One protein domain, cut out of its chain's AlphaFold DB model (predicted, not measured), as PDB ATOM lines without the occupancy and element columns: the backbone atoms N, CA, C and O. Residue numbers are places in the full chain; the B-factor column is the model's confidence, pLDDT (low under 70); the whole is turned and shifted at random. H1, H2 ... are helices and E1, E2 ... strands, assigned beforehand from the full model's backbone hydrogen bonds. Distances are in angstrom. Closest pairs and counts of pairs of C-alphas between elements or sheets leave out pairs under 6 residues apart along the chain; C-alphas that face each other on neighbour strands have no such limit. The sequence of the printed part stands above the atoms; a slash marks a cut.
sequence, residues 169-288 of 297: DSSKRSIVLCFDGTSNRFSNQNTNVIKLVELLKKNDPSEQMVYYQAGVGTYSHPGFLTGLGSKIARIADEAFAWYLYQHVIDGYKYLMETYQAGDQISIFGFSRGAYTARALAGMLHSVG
ATOM      1  N   ASP A 169      30.209  41.077   5.718       54.69
ATOM      2  CA  ASP A 169      29.674  39.739   5.461       54.69
ATOM      3  C   ASP A 169      28.147  39.844   5.324       54.69
ATOM      4  O   ASP A 169      27.488  40.561   6.070       54.69
ATOM      5  N   SER A 170      27.570  39.209   4.306       52.09
ATOM      6  CA  SER A 170      26.187  39.466   3.889       52.09
ATOM      7  C   SER A 170      25.138  38.831   4.806       52.09
ATOM      8  O   SER A 170      24.062  38.468   4.322       52.09
ATOM      9  N   SER A 171      25.441  38.619   6.091       53.69
ATOM     10  CA  SER A 171      24.443  38.126   7.032       53.69
ATOM     11  C   SER A 171      23.284  39.121   7.049       53.69
ATOM     12  O   SER A 171      23.412  40.256   7.493       53.69
ATOM     13  N   LYS A 172      22.133  38.712   6.511       66.25
ATOM     14  CA  LYS A 172      20.893  39.500   6.580       66.25
ATOM     15  C   LYS A 172      20.204  39.337   7.934       66.25
ATOM     16  O   LYS A 172      19.114  39.869   8.133       66.25
ATOM     17  N   ARG A 173      20.831  38.596   8.848       74.50
ATOM     18  CA  ARG A 173      20.278  38.268  10.146       74.50
ATOM     19  C   ARG A 173      20.223  39.510  11.027       74.50
ATOM     20  O   ARG A 173      21.219  40.212  11.196       74.50
ATOM     21  N   SER A 174      19.063  39.770  11.617       80.00
ATOM     22  CA  SER A 174      18.866  40.882  12.547       80.00
ATOM     23  C   SER A 174      18.937  40.414  13.999       80.00
ATOM     24  O   SER A 174      18.308  39.431  14.379       80.00
ATOM     25  N   ILE A 175      19.673  41.128  14.842       86.06
ATOM     26  CA  ILE A 175      19.680  40.968  16.291       86.06
ATOM     27  C   ILE A 175      19.004  42.192  16.906       86.06
ATOM     28  O   ILE A 175      19.533  43.302  16.872       86.06
ATOM     29  N   VAL A 176      17.831  41.992  17.497       86.50
ATOM     30  CA  VAL A 176      17.028  43.054  18.104       86.50
ATOM     31  C   VAL A 176      17.122  42.981  19.624       86.50
ATOM     32  O   VAL A 176      16.703  41.996  20.223       86.50
ATOM     33  N   LEU A 177      17.641  44.027  20.264       88.62
ATOM     34  CA  LEU A 177      17.734  44.156  21.715       88.62
ATOM     35  C   LEU A 177      16.703  45.165  22.216       88.62
ATOM     36  O   LEU A 177      16.689  46.316  21.792       88.62
ATOM     37  N   CYS A 178      15.866  44.747  23.155       84.50
ATOM     38  CA  CYS A 178      14.755  45.521  23.690       84.50
ATOM     39  C   CYS A 178      14.899  45.674  25.209       84.50
ATOM     40  O   CYS A 178      14.718  44.713  25.954       84.50
ATOM     41  N   PHE A 179      15.189  46.890  25.672       85.00
ATOM     42  CA  PHE A 179      15.361  47.230  27.085       85.00
ATOM     43  C   PHE A 179      14.133  47.957  27.625       85.00
ATOM     44  O   PHE A 179      13.867  49.114  27.286       85.00
ATOM     45  N   ASP A 180      13.368  47.294  28.483       84.69
ATOM     46  CA  ASP A 180      12.144  47.882  28.999       84.69
ATOM     47  C   ASP A 180      12.390  48.897  30.121       84.69
ATOM     48  O   ASP A 180      13.352  48.838  30.891       84.69
ATOM     49  N   GLY A 181      11.475  49.855  30.204       73.19
ATOM     50  CA  GLY A 181      11.388  50.782  31.311       73.19
ATOM     51  C   GLY A 181      10.760  50.125  32.528       73.19
ATOM     52  O   GLY A 181      10.205  49.033  32.504       73.19
ATOM     53  N   THR A 182      10.836  50.827  33.639       66.06
ATOM     54  CA  THR A 182      10.367  50.322  34.922       66.06
ATOM     55  C   THR A 182       8.860  50.255  35.016       66.06
ATOM     56  O   THR A 182       8.175  51.251  34.777       66.06
ATOM     57  N   SER A 183       8.363  49.092  35.426       56.47
ATOM     58  CA  SER A 183       6.955  48.860  35.696       56.47
ATOM     59  C   SER A 183       6.640  49.188  37.157       56.47
ATOM     60  O   SER A 183       7.290  48.720  38.095       56.47
ATOM     61  N   ASN A 184       5.611  50.002  37.378       49.19
ATOM     62  CA  ASN A 184       4.885  49.937  38.640       49.19
ATOM     63  C   ASN A 184       4.028  48.670  38.560       49.19
ATOM     64  O   ASN A 184       3.286  48.505  37.593       49.19
ATOM     65  N   ARG A 185       4.087  47.790  39.568       46.38
ATOM     66  CA  ARG A 185       3.302  46.534  39.639       46.38
ATOM     67  C   ARG A 185       1.767  46.729  39.667       46.38
ATOM     68  O   ARG A 185       1.043  45.800  39.993       46.38
ATOM     69  N   PHE A 186       1.268  47.922  39.334       40.31
ATOM     70  CA  PHE A 186      -0.136  48.325  39.421       40.31
ATOM     71  C   PHE A 186      -0.751  48.813  38.100       40.31
ATOM     72  O   PHE A 186      -1.928  49.161  38.090       40.31
ATOM     73  N   SER A 187      -0.023  48.824  36.978       45.44
ATOM     74  CA  SER A 187      -0.637  49.060  35.663       45.44
ATOM     75  C   SER A 187      -0.636  47.772  34.844       45.44
ATOM     76  O   SER A 187       0.417  47.341  34.385       45.44
ATOM     77  N   ASN A 188      -1.816  47.197  34.601       50.72
ATOM     78  CA  ASN A 188      -2.050  46.081  33.668       50.72
ATOM     79  C   ASN A 188      -1.822  46.475  32.185       50.72
ATOM     80  O   ASN A 188      -2.516  45.986  31.299       50.72
ATOM     81  N   GLN A 189      -0.923  47.421  31.899       55.78
ATOM     82  CA  GLN A 189      -0.681  47.944  30.557       55.78
ATOM     83  C   GLN A 189       0.737  47.603  30.103       55.78
ATOM     84  O   GLN A 189       1.713  48.030  30.718       55.78
ATOM     85  N   ASN A 190       0.830  46.853  29.001       64.38
ATOM     86  CA  ASN A 190       2.090  46.521  28.340       64.38
ATOM     87  C   ASN A 190       2.803  47.797  27.876       64.38
ATOM     88  O   ASN A 190       2.190  48.688  27.273       64.38
ATOM     89  N   THR A 191       4.111  47.865  28.117       69.62
ATOM     90  CA  THR A 191       4.966  48.933  27.593       69.62
ATOM     91  C   THR A 191       5.036  48.851  26.066       69.62
ATOM     92  O   THR A 191       4.789  47.804  25.463       69.62
ATOM     93  N   ASN A 192       5.404  49.951  25.406       77.19
ATOM     94  CA  ASN A 192       5.615  49.924  23.954       77.19
ATOM     95  C   ASN A 192       6.770  48.990  23.551       77.19
ATOM     96  O   ASN A 192       6.775  48.494  22.429       77.19
ATOM     97  N   VAL A 193       7.709  48.708  24.463       77.56
ATOM     98  CA  VAL A 193       8.782  47.729  24.241       77.56
ATOM     99  C   VAL A 193       8.211  46.314  24.208       77.56
ATOM    100  O   VAL A 193       8.532  45.570  23.290       77.56
ATOM    101  N   ILE A 194       7.318  45.955  25.136       79.75
ATOM    102  CA  ILE A 194       6.635  44.651  25.115       79.75
ATOM    103  C   ILE A 194       5.809  44.496  23.836       79.75
ATOM    104  O   ILE A 194       5.932  43.483  23.159       79.75
ATOM    105  N   LYS A 195       5.044  45.526  23.450       77.06
ATOM    106  CA  LYS A 195       4.268  45.506  22.197       77.06
ATOM    107  C   LYS A 195       5.161  45.314  20.969       77.06
ATOM    108  O   LYS A 195       4.821  44.546  20.078       77.06
ATOM    109  N   LEU A 196       6.313  45.987  20.918       80.38
ATOM    110  CA  LEU A 196       7.293  45.783  19.852       80.38
ATOM    111  C   LEU A 196       7.803  44.341  19.856       80.38
ATOM    112  O   LEU A 196       7.772  43.684  18.820       80.38
ATOM    113  N   VAL A 197       8.227  43.832  21.015       82.94
ATOM    114  CA  VAL A 197       8.720  42.457  21.154       82.94
ATOM    115  C   VAL A 197       7.669  41.450  20.707       82.94
ATOM    116  O   VAL A 197       8.025  40.513  20.004       82.94
ATOM    117  N   GLU A 198       6.392  41.638  21.036       81.00
ATOM    118  CA  GLU A 198       5.288  40.782  20.581       81.00
ATOM    119  C   GLU A 198       5.190  40.718  19.046       81.00
ATOM    120  O   GLU A 198       4.980  39.635  18.502       81.00
ATOM    121  N   LEU A 199       5.436  41.832  18.349       84.31
ATOM    122  CA  LEU A 199       5.376  41.929  16.883       84.31
ATOM    123  C   LEU A 199       6.616  41.376  16.159       84.31
ATOM    124  O   LEU A 199       6.555  41.096  14.961       84.31
ATOM    125  N   LEU A 200       7.746  41.208  16.852       81.50
ATOM    126  CA  LEU A 200       8.970  40.682  16.246       81.50
ATOM    127  C   LEU A 200       8.836  39.190  15.897       81.50
ATOM    128  O   LEU A 200       8.392  38.380  16.718       81.50
ATOM    129  N   LYS A 201       9.306  38.811  14.701       78.06
ATOM    130  CA  LYS A 201       9.458  37.414  14.262       78.06
ATOM    131  C   LYS A 201      10.543  36.708  15.090       78.06
ATOM    132  O   LYS A 201      11.643  37.228  15.236       78.06
ATOM    133  N   LYS A 202      10.230  35.542  15.661       82.12
ATOM    134  CA  LYS A 202      11.141  34.768  16.543       82.12
ATOM    135  C   LYS A 202      11.233  33.292  16.152       82.12
ATOM    136  O   LYS A 202      11.707  32.467  16.923       82.12
ATOM    137  N   ASN A 203      10.691  32.951  14.989       73.31
ATOM    138  CA  ASN A 203      10.560  31.580  14.506       73.31
ATOM    139  C   ASN A 203      11.848  31.050  13.864       73.31
ATOM    140  O   ASN A 203      11.999  29.837  13.775       73.31
ATOM    141  N   ASP A 204      12.743  31.936  13.424       73.19
ATOM    142  CA  ASP A 204      13.983  31.560  12.751       73.19
ATOM    143  C   ASP A 204      15.180  32.376  13.279       73.19
ATOM    144  O   ASP A 204      15.352  33.537  12.897       73.19
ATOM    145  N   PRO A 205      16.024  31.779  14.142       74.06
ATOM    146  CA  PRO A 205      17.238  32.414  14.655       74.06
ATOM    147  C   PRO A 205      18.324  32.678  13.604       74.06
ATOM    148  O   PRO A 205      19.304  33.343  13.932       74.06
ATOM    149  N   SER A 206      18.208  32.143  12.384       67.50
ATOM    150  CA  SER A 206      19.113  32.464  11.270       67.50
ATOM    151  C   SER A 206      18.728  33.760  10.549       67.50
ATOM    152  O   SER A 206      19.583  34.381   9.928       67.50
ATOM    153  N   GLU A 207      17.488  34.226  10.725       72.06
ATOM    154  CA  GLU A 207      16.966  35.468  10.141       72.06
ATOM    155  C   GLU A 207      16.805  36.574  11.191       72.06
ATOM    156  O   GLU A 207      17.136  37.733  10.938       72.06
ATOM    157  N   GLN A 208      16.313  36.246  12.393       83.88
ATOM    158  CA  GLN A 208      16.139  37.233  13.454       83.88
ATOM    159  C   GLN A 208      16.272  36.641  14.859       83.88
ATOM    160  O   GLN A 208      15.599  35.680  15.230       83.88
ATOM    161  N   MET A 209      17.083  37.291  15.686       82.62
ATOM    162  CA  MET A 209      17.230  37.000  17.106       82.62
ATOM    163  C   MET A 209      16.715  38.177  17.930       82.62
ATOM    164  O   MET A 209      16.931  39.333  17.577       82.62
ATOM    165  N   VAL A 210      16.036  37.895  19.042       86.12
ATOM    166  CA  VAL A 210      15.435  38.928  19.894       86.12
ATOM    167  C   VAL A 210      15.888  38.734  21.333       86.12
ATOM    168  O   VAL A 210      15.666  37.679  21.919       86.12
ATOM    169  N   TYR A 211      16.465  39.781  21.908       87.75
ATOM    170  CA  TYR A 211      16.788  39.896  23.321       87.75
ATOM    171  C   TYR A 211      15.810  40.867  23.976       87.75
ATOM    172  O   TYR A 211      15.673  42.004  23.530       87.75
ATOM    173  N   TYR A 212      15.131  40.439  25.037       88.44
ATOM    174  CA  TYR A 212      14.264  41.308  25.827       88.44
ATOM    175  C   TYR A 212      14.730  41.333  27.276       88.44
ATOM    176  O   TYR A 212      14.814  40.295  27.931       88.44
ATOM    177  N   GLN A 213      14.975  42.539  27.776       84.38
ATOM    178  CA  GLN A 213      15.295  42.801  29.167       84.38
ATOM    179  C   GLN A 213      14.112  43.495  29.835       84.38
ATOM    180  O   GLN A 213      13.777  44.632  29.494       84.38
ATOM    181  N   ALA A 214      13.499  42.829  30.813       80.50
ATOM    182  CA  ALA A 214      12.441  43.423  31.621       80.50
ATOM    183  C   ALA A 214      12.989  44.566  32.489       80.50
ATOM    184  O   ALA A 214      14.099  44.481  33.017       80.50
ATOM    185  N   GLY A 215      12.193  45.620  32.663       71.88
ATOM    186  CA  GLY A 215      12.572  46.769  33.475       71.88
ATOM    187  C   GLY A 215      12.437  46.518  34.977       71.88
ATOM    188  O   GLY A 215      11.676  45.668  35.438       71.88
ATOM    189  N   VAL A 216      13.163  47.314  35.761       66.19
ATOM    190  CA  VAL A 216      13.205  47.209  37.228       66.19
ATOM    191  C   VAL A 216      11.886  47.663  37.862       66.19
ATOM    192  O   VAL A 216      11.379  48.744  37.567       66.19
ATOM    193  N   GLY A 217      11.316  46.876  38.773       57.78
ATOM    194  CA  GLY A 217      10.129  47.297  39.524       57.78
ATOM    195  C   GLY A 217      10.456  48.426  40.508       57.78
ATOM    196  O   GLY A 217      11.425  48.326  41.254       57.78
ATOM    197  N   THR A 218       9.645  49.490  40.549       50.34
ATOM    198  CA  THR A 218       9.780  50.546  41.577       50.34
ATOM    199  C   THR A 218       8.731  50.323  42.664       50.34
ATOM    200  O   THR A 218       7.533  50.399  42.391       50.34
ATOM    201  N   TYR A 219       9.146  50.045  43.904       50.16
ATOM    202  CA  TYR A 219       8.227  50.061  45.046       50.16
ATOM    203  C   TYR A 219       7.886  51.514  45.383       50.16
ATOM    204  O   TYR A 219       8.596  52.184  46.126       50.16
ATOM    205  N   SER A 220       6.786  52.015  44.826       46.59
ATOM    206  CA  SER A 220       6.250  53.324  45.197       46.59
ATOM    207  C   SER A 220       5.489  53.181  46.520       46.59
ATOM    208  O   SER A 220       4.312  52.831  46.519       46.59
ATOM    209  N   HIS A 221       6.152  53.375  47.666       44.69
ATOM    210  CA  HIS A 221       5.445  53.502  48.949       44.69
ATOM    211  C   HIS A 221       4.761  54.885  49.039       44.69
ATOM    212  O   HIS A 221       5.363  55.866  48.597       44.69
ATOM    213  N   PRO A 222       3.560  55.019  49.644       44.62
ATOM    214  CA  PRO A 222       2.751  56.254  49.629       44.62
ATOM    215  C   PRO A 222       3.352  57.479  50.356       44.62
ATOM    216  O   PRO A 222       2.673  58.485  50.531       44.62
ATOM    217  N   GLY A 223       4.604  57.412  50.818       50.19
ATOM    218  CA  GLY A 223       5.247  58.402  51.689       50.19
ATOM    219  C   GLY A 223       6.279  59.312  51.013       50.19
ATOM    220  O   GLY A 223       7.134  59.857  51.716       50.19
ATOM    221  N   PHE A 224       6.229  59.478  49.683       48.88
ATOM    222  CA  PHE A 224       7.228  60.195  48.859       48.88
ATOM    223  C   PHE A 224       7.427  61.691  49.199       48.88
ATOM    224  O   PHE A 224       8.311  62.331  48.639       48.88
ATOM    225  N   LEU A 225       6.646  62.244  50.135       50.84
ATOM    226  CA  LEU A 225       6.720  63.640  50.593       50.84
ATOM    227  C   LEU A 225       7.281  63.808  52.020       50.84
ATOM    228  O   LEU A 225       7.229  64.901  52.574       50.84
ATOM    229  N   THR A 226       7.828  62.754  52.640       59.00
ATOM    230  CA  THR A 226       8.419  62.822  53.996       59.00
ATOM    231  C   THR A 226       9.940  62.621  53.978       59.00
ATOM    232  O   THR A 226      10.479  62.005  53.061       59.00
ATOM    233  N   GLY A 227      10.657  63.074  55.019       56.97
ATOM    234  CA  GLY A 227      12.115  62.881  55.161       56.97
ATOM    235  C   GLY A 227      12.583  61.414  55.247       56.97
ATOM    236  O   GLY A 227      13.775  61.140  55.132       56.97
ATOM    237  N   LEU A 228      11.658  60.461  55.418       58.16
ATOM    238  CA  LEU A 228      11.912  59.022  55.269       58.16
ATOM    239  C   LEU A 228      11.838  58.579  53.795       58.16
ATOM    240  O   LEU A 228      12.603  57.717  53.367       58.16
ATOM    241  N   GLY A 229      10.961  59.212  53.009       58.75
ATOM    242  CA  GLY A 229      10.813  58.988  51.572       58.75
ATOM    243  C   GLY A 229      12.065  59.358  50.778       58.75
ATOM    244  O   GLY A 229      12.420  58.639  49.852       58.75
ATOM    245  N   SER A 230      12.803  60.396  51.186       59.72
ATOM    246  CA  SER A 230      14.063  60.783  50.531       59.72
ATOM    247  C   SER A 230      15.192  59.760  50.726       59.72
ATOM    248  O   SER A 230      15.969  59.520  49.804       59.72
ATOM    249  N   LYS A 231      15.269  59.095  51.889       60.34
ATOM    250  CA  LYS A 231      16.233  58.002  52.126       60.34
ATOM    251  C   LYS A 231      15.887  56.750  51.319       60.34
ATOM    252  O   LYS A 231      16.787  56.122  50.771       60.34
ATOM    253  N   ILE A 232      14.600  56.415  51.225       61.72
ATOM    254  CA  ILE A 232      14.116  55.288  50.414       61.72
ATOM    255  C   ILE A 232      14.333  55.567  48.922       61.72
ATOM    256  O   ILE A 232      14.804  54.687  48.212       61.72
ATOM    257  N   ALA A 233      14.067  56.793  48.464       61.81
ATOM    258  CA  ALA A 233      14.345  57.219  47.094       61.81
ATOM    259  C   ALA A 233      15.839  57.101  46.761       61.81
ATOM    260  O   ALA A 233      16.178  56.556  45.720       61.81
ATOM    261  N   ARG A 234      16.733  57.498  47.677       63.09
ATOM    262  CA  ARG A 234      18.183  57.356  47.476       63.09
ATOM    263  C   ARG A 234      18.633  55.895  47.368       63.09
ATOM    264  O   ARG A 234      19.433  55.575  46.502       63.09
ATOM    265  N   ILE A 235      18.108  55.008  48.216       63.53
ATOM    266  CA  ILE A 235      18.407  53.566  48.146       63.53
ATOM    267  C   ILE A 235      17.846  52.960  46.851       63.53
ATOM    268  O   ILE A 235      18.495  52.123  46.227       63.53
ATOM    269  N   ALA A 236      16.656  53.392  46.427       63.25
ATOM    270  CA  ALA A 236      16.061  52.971  45.165       63.25
ATOM    271  C   ALA A 236      16.875  53.459  43.955       63.25
ATOM    272  O   ALA A 236      17.051  52.689  43.017       63.25
ATOM    273  N   ASP A 237      17.407  54.682  43.996       66.44
ATOM    274  CA  ASP A 237      18.279  55.240  42.959       66.44
ATOM    275  C   ASP A 237      19.639  54.527  42.899       66.44
ATOM    276  O   ASP A 237      20.120  54.211  41.812       66.44
ATOM    277  N   GLU A 238      20.246  54.204  44.046       66.00
ATOM    278  CA  GLU A 238      21.492  53.426  44.105       66.00
ATOM    279  C   GLU A 238      21.294  51.999  43.577       66.00
ATOM    280  O   GLU A 238      22.045  51.548  42.710       66.00
ATOM    281  N   ALA A 239      20.252  51.299  44.035       65.62
ATOM    282  CA  ALA A 239      19.906  49.974  43.524       65.62
ATOM    283  C   ALA A 239      19.588  50.018  42.022       65.62
ATOM    284  O   ALA A 239      19.961  49.115  41.273       65.62
ATOM    285  N   PHE A 240      18.942  51.090  41.563       67.00
ATOM    286  CA  PHE A 240      18.651  51.319  40.156       67.00
ATOM    287  C   PHE A 240      19.925  51.502  39.317       67.00
ATOM    288  O   PHE A 240      20.036  50.892  38.252       67.00
ATOM    289  N   ALA A 241      20.898  52.285  39.791       69.62
ATOM    290  CA  ALA A 241      22.169  52.481  39.097       69.62
ATOM    291  C   ALA A 241      22.942  51.159  38.933       69.62
ATOM    292  O   ALA A 241      23.449  50.867  37.847       69.62
ATOM    293  N   TRP A 242      22.962  50.326  39.978       73.38
ATOM    294  CA  TRP A 242      23.553  48.984  39.932       73.38
ATOM    295  C   TRP A 242      22.872  48.080  38.900       73.38
ATOM    296  O   TRP A 242      23.541  47.423  38.102       73.38
ATOM    297  N   TYR A 243      21.541  48.072  38.882       73.25
ATOM    298  CA  TYR A 243      20.765  47.232  37.970       73.25
ATOM    299  C   TYR A 243      20.926  47.659  36.504       73.25
ATOM    300  O   TYR A 243      20.966  46.835  35.593       73.25
ATOM    301  N   LEU A 244      21.059  48.966  36.271       75.44
ATOM    302  CA  LEU A 244      21.287  49.506  34.941       75.44
ATOM    303  C   LEU A 244      22.645  49.073  34.376       75.44
ATOM    304  O   LEU A 244      22.719  48.701  33.206       75.44
ATOM    305  N   TYR A 245      23.689  49.083  35.208       83.06
ATOM    306  CA  TYR A 245      25.011  48.580  34.838       83.06
ATOM    307  C   TYR A 245      24.966  47.094  34.449       83.06
ATOM    308  O   TYR A 245      25.502  46.719  33.406       83.06
ATOM    309  N   GLN A 246      24.256  46.267  35.224       84.19
ATOM    310  CA  GLN A 246      24.081  44.846  34.909       84.19
ATOM    311  C   GLN A 246      23.400  44.637  33.552       84.19
ATOM    312  O   GLN A 246      23.909  43.886  32.730       84.19
ATOM    313  N   HIS A 247      22.327  45.371  33.249       86.69
ATOM    314  CA  HIS A 247      21.642  45.231  31.959       86.69
ATOM    315  C   HIS A 247      22.488  45.632  30.750       86.69
ATOM    316  O   HIS A 247      22.320  45.058  29.674       86.69
ATOM    317  N   VAL A 248      23.393  46.602  30.910       88.75
ATOM    318  CA  VAL A 248      24.364  46.930  29.858       88.75
ATOM    319  C   VAL A 248      25.312  45.751  29.637       88.75
ATOM    320  O   VAL A 248      25.515  45.355  28.492       88.75
ATOM    321  N   ILE A 249      25.841  45.156  30.712       87.12
ATOM    322  CA  ILE A 249      26.720  43.982  30.620       87.12
ATOM    323  C   ILE A 249      25.999  42.798  29.981       87.12
ATOM    324  O   ILE A 249      26.563  42.160  29.098       87.12
ATOM    325  N   ASP A 250      24.776  42.496  30.407       86.12
ATOM    326  CA  ASP A 250      24.036  41.331  29.921       86.12
ATOM    327  C   ASP A 250      23.713  41.465  28.428       86.12
ATOM    328  O   ASP A 250      23.948  40.536  27.656       86.12
ATOM    329  N   GLY A 251      23.286  42.655  27.991       87.06
ATOM    330  CA  GLY A 251      23.091  42.945  26.570       87.06
ATOM    331  C   GLY A 251      24.390  42.861  25.761       87.06
ATOM    332  O   GLY A 251      24.390  42.355  24.639       87.06
ATOM    333  N   TYR A 252      25.511  43.306  26.336       86.25
ATOM    334  CA  TYR A 252      26.826  43.199  25.707       86.25
ATOM    335  C   TYR A 252      27.284  41.738  25.581       86.25
ATOM    336  O   TYR A 252      27.703  41.318  24.504       86.25
ATOM    337  N   LYS A 253      27.140  40.932  26.640       81.75
ATOM    338  CA  LYS A 253      27.446  39.492  26.634       81.75
ATOM    339  C   LYS A 253      26.585  38.736  25.632       81.75
ATOM    340  O   LYS A 253      27.108  37.935  24.866       81.75
ATOM    341  N   TYR A 254      25.289  39.039  25.582       84.62
ATOM    342  CA  TYR A 254      24.391  38.453  24.596       84.62
ATOM    343  C   TYR A 254      24.889  38.712  23.171       84.62
ATOM    344  O   TYR A 254      24.953  37.787  22.361       84.62
ATOM    345  N   LEU A 255      25.309  39.945  22.866       82.38
ATOM    346  CA  LEU A 255      25.919  40.260  21.575       82.38
ATOM    347  C   LEU A 255      27.217  39.480  21.351       82.38
ATOM    348  O   LEU A 255      27.381  38.915  20.276       82.38
ATOM    349  N   MET A 256      28.100  39.373  22.348       77.56
ATOM    350  CA  MET A 256      29.346  38.599  22.218       77.56
ATOM    351  C   MET A 256      29.080  37.126  21.884       77.56
ATOM    352  O   MET A 256      29.842  36.500  21.148       77.56
ATOM    353  N   GLU A 257      28.010  36.556  22.434       72.75
ATOM    354  CA  GLU A 257      27.652  35.153  22.236       72.75
ATOM    355  C   GLU A 257      26.939  34.881  20.911       72.75
ATOM    356  O   GLU A 257      27.055  33.777  20.369       72.75
ATOM    357  N   THR A 258      26.189  35.859  20.403       74.69
ATOM    358  CA  THR A 258      25.248  35.647  19.297       74.69
ATOM    359  C   THR A 258      25.671  36.293  17.990       74.69
ATOM    360  O   THR A 258      25.333  35.739  16.943       74.69
ATOM    361  N   TYR A 259      26.420  37.398  18.031       73.81
ATOM    362  CA  TYR A 259      26.820  38.147  16.845       73.81
ATOM    363  C   TYR A 259      27.675  37.300  15.903       73.81
ATOM    364  O   TYR A 259      28.680  36.699  16.289       73.81
ATOM    365  N   GLN A 260      27.271  37.290  14.641       63.66
ATOM    366  CA  GLN A 260      28.061  36.835  13.510       63.66
ATOM    367  C   GLN A 260      28.410  38.044  12.650       63.66
ATOM    368  O   GLN A 260      27.666  39.026  12.592       63.66
ATOM    369  N   ALA A 261      29.563  37.975  11.987       61.22
ATOM    370  CA  ALA A 261      29.995  39.036  11.094       61.22
ATOM    371  C   ALA A 261      28.890  39.339  10.069       61.22
ATOM    372  O   ALA A 261      28.388  38.434   9.400       61.22
ATOM    373  N   GLY A 262      28.502  40.614   9.992       63.03
ATOM    374  CA  GLY A 262      27.448  41.077   9.091       63.03
ATOM    375  C   GLY A 262      26.065  41.266   9.709       63.03
ATOM    376  O   GLY A 262      25.238  41.934   9.096       63.03
ATOM    377  N   ASP A 263      25.801  40.722  10.900       68.75
ATOM    378  CA  ASP A 263      24.474  40.827  11.516       68.75
ATOM    379  C   ASP A 263      24.065  42.280  11.783       68.75
ATOM    380  O   ASP A 263      24.862  43.093  12.248       68.75
ATOM    381  N   GLN A 264      22.782  42.591  11.598       78.75
ATOM    382  CA  GLN A 264      22.225  43.911  11.888       78.75
ATOM    383  C   GLN A 264      21.761  44.029  13.339       78.75
ATOM    384  O   GLN A 264      20.829  43.343  13.738       78.75
ATOM    385  N   ILE A 265      22.337  44.944  14.123       83.00
ATOM    386  CA  ILE A 265      21.993  45.146  15.536       83.00
ATOM    387  C   ILE A 265      21.012  46.318  15.679       83.00
ATOM    388  O   ILE A 265      21.351  47.476  15.441       83.00
ATOM    389  N   SER A 266      19.794  46.046  16.142       85.44
ATOM    390  CA  SER A 266      18.809  47.083  16.474       85.44
ATOM    391  C   SER A 266      18.609  47.163  17.979       85.44
ATOM    392  O   SER A 266      18.294  46.154  18.603       85.44
ATOM    393  N   ILE A 267      18.769  48.348  18.574       87.50
ATOM    394  CA  ILE A 267      18.631  48.530  20.028       87.50
ATOM    395  C   ILE A 267      17.474  49.481  20.333       87.50
ATOM    396  O   ILE A 267      17.495  50.652  19.957       87.50
ATOM    397  N   PHE A 268      16.489  48.986  21.078       85.81
ATOM    398  CA  PHE A 268      15.308  49.716  21.518       85.81
ATOM    399  C   PHE A 268      15.296  49.840  23.035       85.81
ATOM    400  O   PHE A 268      15.620  48.896  23.753       85.81
ATOM    401  N   GLY A 269      14.867  50.994  23.541       84.94
ATOM    402  CA  GLY A 269      14.698  51.174  24.974       84.94
ATOM    403  C   GLY A 269      13.633  52.197  25.336       84.94
ATOM    404  O   GLY A 269      13.432  53.177  24.620       84.94
ATOM    405  N   PHE A 270      12.960  51.987  26.467       82.12
ATOM    406  CA  PHE A 270      11.949  52.912  26.986       82.12
ATOM    407  C   PHE A 270      12.295  53.409  28.389       82.12
ATOM    408  O   PHE A 270      12.713  52.636  29.247       82.12
ATOM    409  N   SER A 271      12.095  54.707  28.646       81.81
ATOM    410  CA  SER A 271      12.370  55.344  29.943       81.81
ATOM    411  C   SER A 271      13.784  55.004  30.446       81.81
ATOM    412  O   SER A 271      14.770  55.386  29.818       81.81
ATOM    413  N   ARG A 272      13.907  54.239  31.533       77.19
ATOM    414  CA  ARG A 272      15.196  53.801  32.082       77.19
ATOM    415  C   ARG A 272      15.903  52.769  31.196       77.19
ATOM    416  O   ARG A 272      17.117  52.852  31.040       77.19
ATOM    417  N   GLY A 273      15.153  51.929  30.486       81.75
ATOM    418  CA  GLY A 273      15.691  51.068  29.434       81.75
ATOM    419  C   GLY A 273      16.270  51.846  28.246       81.75
ATOM    420  O   GLY A 273      17.210  51.383  27.614       81.75
ATOM    421  N   ALA A 274      15.813  53.078  27.981       82.81
ATOM    422  CA  ALA A 274      16.436  53.942  26.968       82.81
ATOM    423  C   ALA A 274      17.825  54.443  27.401       82.81
ATOM    424  O   ALA A 274      18.683  54.717  26.563       82.81
ATOM    425  N   TYR A 275      18.067  54.581  28.708       83.81
ATOM    426  CA  TYR A 275      19.410  54.857  29.209       83.81
ATOM    427  C   TYR A 275      20.308  53.628  29.030       83.81
ATOM    428  O   TYR A 275      21.396  53.772  28.484       83.81
ATOM    429  N   THR A 276      19.834  52.427  29.381       85.50
ATOM    430  CA  THR A 276      20.557  51.166  29.134       85.50
ATOM    431  C   THR A 276      20.893  50.979  27.655       85.50
ATOM    432  O   THR A 276      22.048  50.735  27.325       85.50
ATOM    433  N   ALA A 277      19.919  51.168  26.760       85.56
ATOM    434  CA  ALA A 277      20.110  51.071  25.314       85.56
ATOM    435  C   ALA A 277      21.218  52.011  24.812       85.56
ATOM    436  O   ALA A 277      22.100  51.593  24.065       85.56
ATOM    437  N   ARG A 278      21.211  53.273  25.266       83.69
ATOM    438  CA  ARG A 278      22.245  54.258  24.908       83.69
ATOM    439  C   ARG A 278      23.607  53.922  25.502       83.69
ATOM    440  O   ARG A 278      24.608  54.083  24.816       83.69
ATOM    441  N   ALA A 279      23.654  53.458  26.747       85.56
ATOM    442  CA  ALA A 279      24.896  53.052  27.394       85.56
ATOM    443  C   ALA A 279      25.518  51.832  26.695       85.56
ATOM    444  O   ALA A 279      26.715  51.839  26.427       85.56
ATOM    445  N   LEU A 280      24.708  50.837  26.317       85.56
ATOM    446  CA  LEU A 280      25.162  49.690  25.530       85.56
ATOM    447  C   LEU A 280      25.656  50.113  24.144       85.56
ATOM    448  O   LEU A 280      26.752  49.725  23.754       85.56
ATOM    449  N   ALA A 281      24.900  50.947  23.426       82.88
ATOM    450  CA  ALA A 281      25.345  51.490  22.143       82.88
ATOM    451  C   ALA A 281      26.670  52.261  22.285       82.88
ATOM    452  O   ALA A 281      27.580  52.080  21.483       82.88
ATOM    453  N   GLY A 282      26.814  53.059  23.347       77.62
ATOM    454  CA  GLY A 282      28.052  53.763  23.679       77.62
ATOM    455  C   GLY A 282      29.216  52.831  24.029       77.62
ATOM    456  O   GLY A 282      30.354  53.123  23.670       77.62
ATOM    457  N   MET A 283      28.957  51.697  24.684       78.25
ATOM    458  CA  MET A 283      29.970  50.684  24.985       78.25
ATOM    459  C   MET A 283      30.425  49.956  23.717       78.25
ATOM    460  O   MET A 283      31.625  49.862  23.484       78.25
ATOM    461  N   LEU A 284      29.486  49.520  22.870       76.12
ATOM    462  CA  LEU A 284      29.787  48.943  21.553       76.12
ATOM    463  C   LEU A 284      30.601  49.920  20.701       76.12
ATOM    464  O   LEU A 284      31.541  49.516  20.029       76.12
ATOM    465  N   HIS A 285      30.271  51.205  20.791       68.00
ATOM    466  CA  HIS A 285      30.999  52.277  20.133       68.00
ATOM    467  C   HIS A 285      32.412  52.490  20.667       68.00
ATOM    468  O   HIS A 285      33.351  52.632  19.896       68.00
ATOM    469  N   SER A 286      32.577  52.538  21.983       65.00
ATOM    470  CA  SER A 286      33.868  52.906  22.568       65.00
ATOM    471  C   SER A 286      34.844  51.728  22.590       65.00
ATOM    472  O   SER A 286      36.050  51.923  22.475       65.00
ATOM    473  N   VAL A 287      34.328  50.512  22.780       71.75
ATOM    474  CA  VAL A 287      35.122  49.305  23.059       71.75
ATOM    475  C   VAL A 287      35.105  48.318  21.885       71.75
ATOM    476  O   VAL A 287      35.991  47.474  21.787       71.75
ATOM    477  N   GLY A 288      34.131  48.411  20.976       66.31
ATOM    478  CA  GLY A 288      33.840  47.345  20.018       66.31
ATOM    479  C   GLY A 288      33.142  46.158  20.689       66.31
ATOM    480  O   GLY A 288      32.746  46.229  21.854       66.31
TER     481      GLY A 288
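This is residues 169 to 288 of the 297 residues of the protein "DUF2235 domain-containing protein" of Thanatephorus cucumeris (strain AG1-IB / isolate 7/3/14) (UniProt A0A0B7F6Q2). A small sheet of three parallel strands has the short helix H1 over one face and the helices H2 and H3 over the other. H2 is by far the longest element and lies over the sheet with part of its length, residues 247 to 258, while its first residue, Gly 227, is at one extreme of the longest axis. The printed part has 120 residues, with three named strands and three named helices in the order E1, H1, E2, H2, E3, H3; the sheet order is E2, E1, E3, and the class is mixed, helices and strands. The whole is flat, spanning 58 by 34 by 16 A, and only just loose, close to compact, with a radius of gyration of the C-alphas of 16.7 A.

E1, residues 174 to 179, is the inner strand. H1, residues 192 to 199, is over E1 at a height over the sheet of 9.3 A and runs along the strands; its closest C-alpha pair with E1 is Cys 178 and Val 193, 6.4 A. E2, residues 208 to 213, is an edge strand parallel to E1, with N 211 and O 176 within hydrogen-bond range at 2.8 A. E1, H1 and E2 form a strand-helix-strand unit, two parallel neighbours joined through a helix, with a right-handed crossover. H2, residues 227 to 258, is over E2 and E1 on the opposite face from H1, at a height of 8.9 A. E3, residues 264 to 269, is the other edge strand, parallel to E1, with N 177 and O 266 at 2.8 A. E2, H2 and E3 form a split unit, with E1 between its strands, and its crossover is right-handed. H3, residues 272 to 287, is over E3 on the same face as H2, at a height of 9.4 A. H2 touches H3 with residues 244 to 252 alone, at a steep tilt of 46 degrees, the same way; the closest C-alphas are those of Val 248 and Leu 280, 5.2 A. H1 is apart from H2 and H3. In H1 and H3 every O i to N i+4 pair is within hydrogen-bond range; in H2, 27 of 28 are.

E1 begins with C-alpha 174 at (18.866, 40.882, 12.547). H2 runs 46.9 A from C-alpha 227 at (12.115, 62.881, 55.161), and H3 runs 22.3 A to C-alpha 287 at (35.122, 49.305, 23.059). E1, E2 and E3 measure 16.2, 16.7 and 16.8 A, and H1 10.7 A.

The C-alphas of Ser 170 and Gly 227 are the two farthest apart, 58.1 A. The printed part has no cut. The links E1 to H1 and E2 to H2 are long. Mean pLDDT of the printed part is 72.1, and residues 182 to 191 and 216 to 241 are among those under 70.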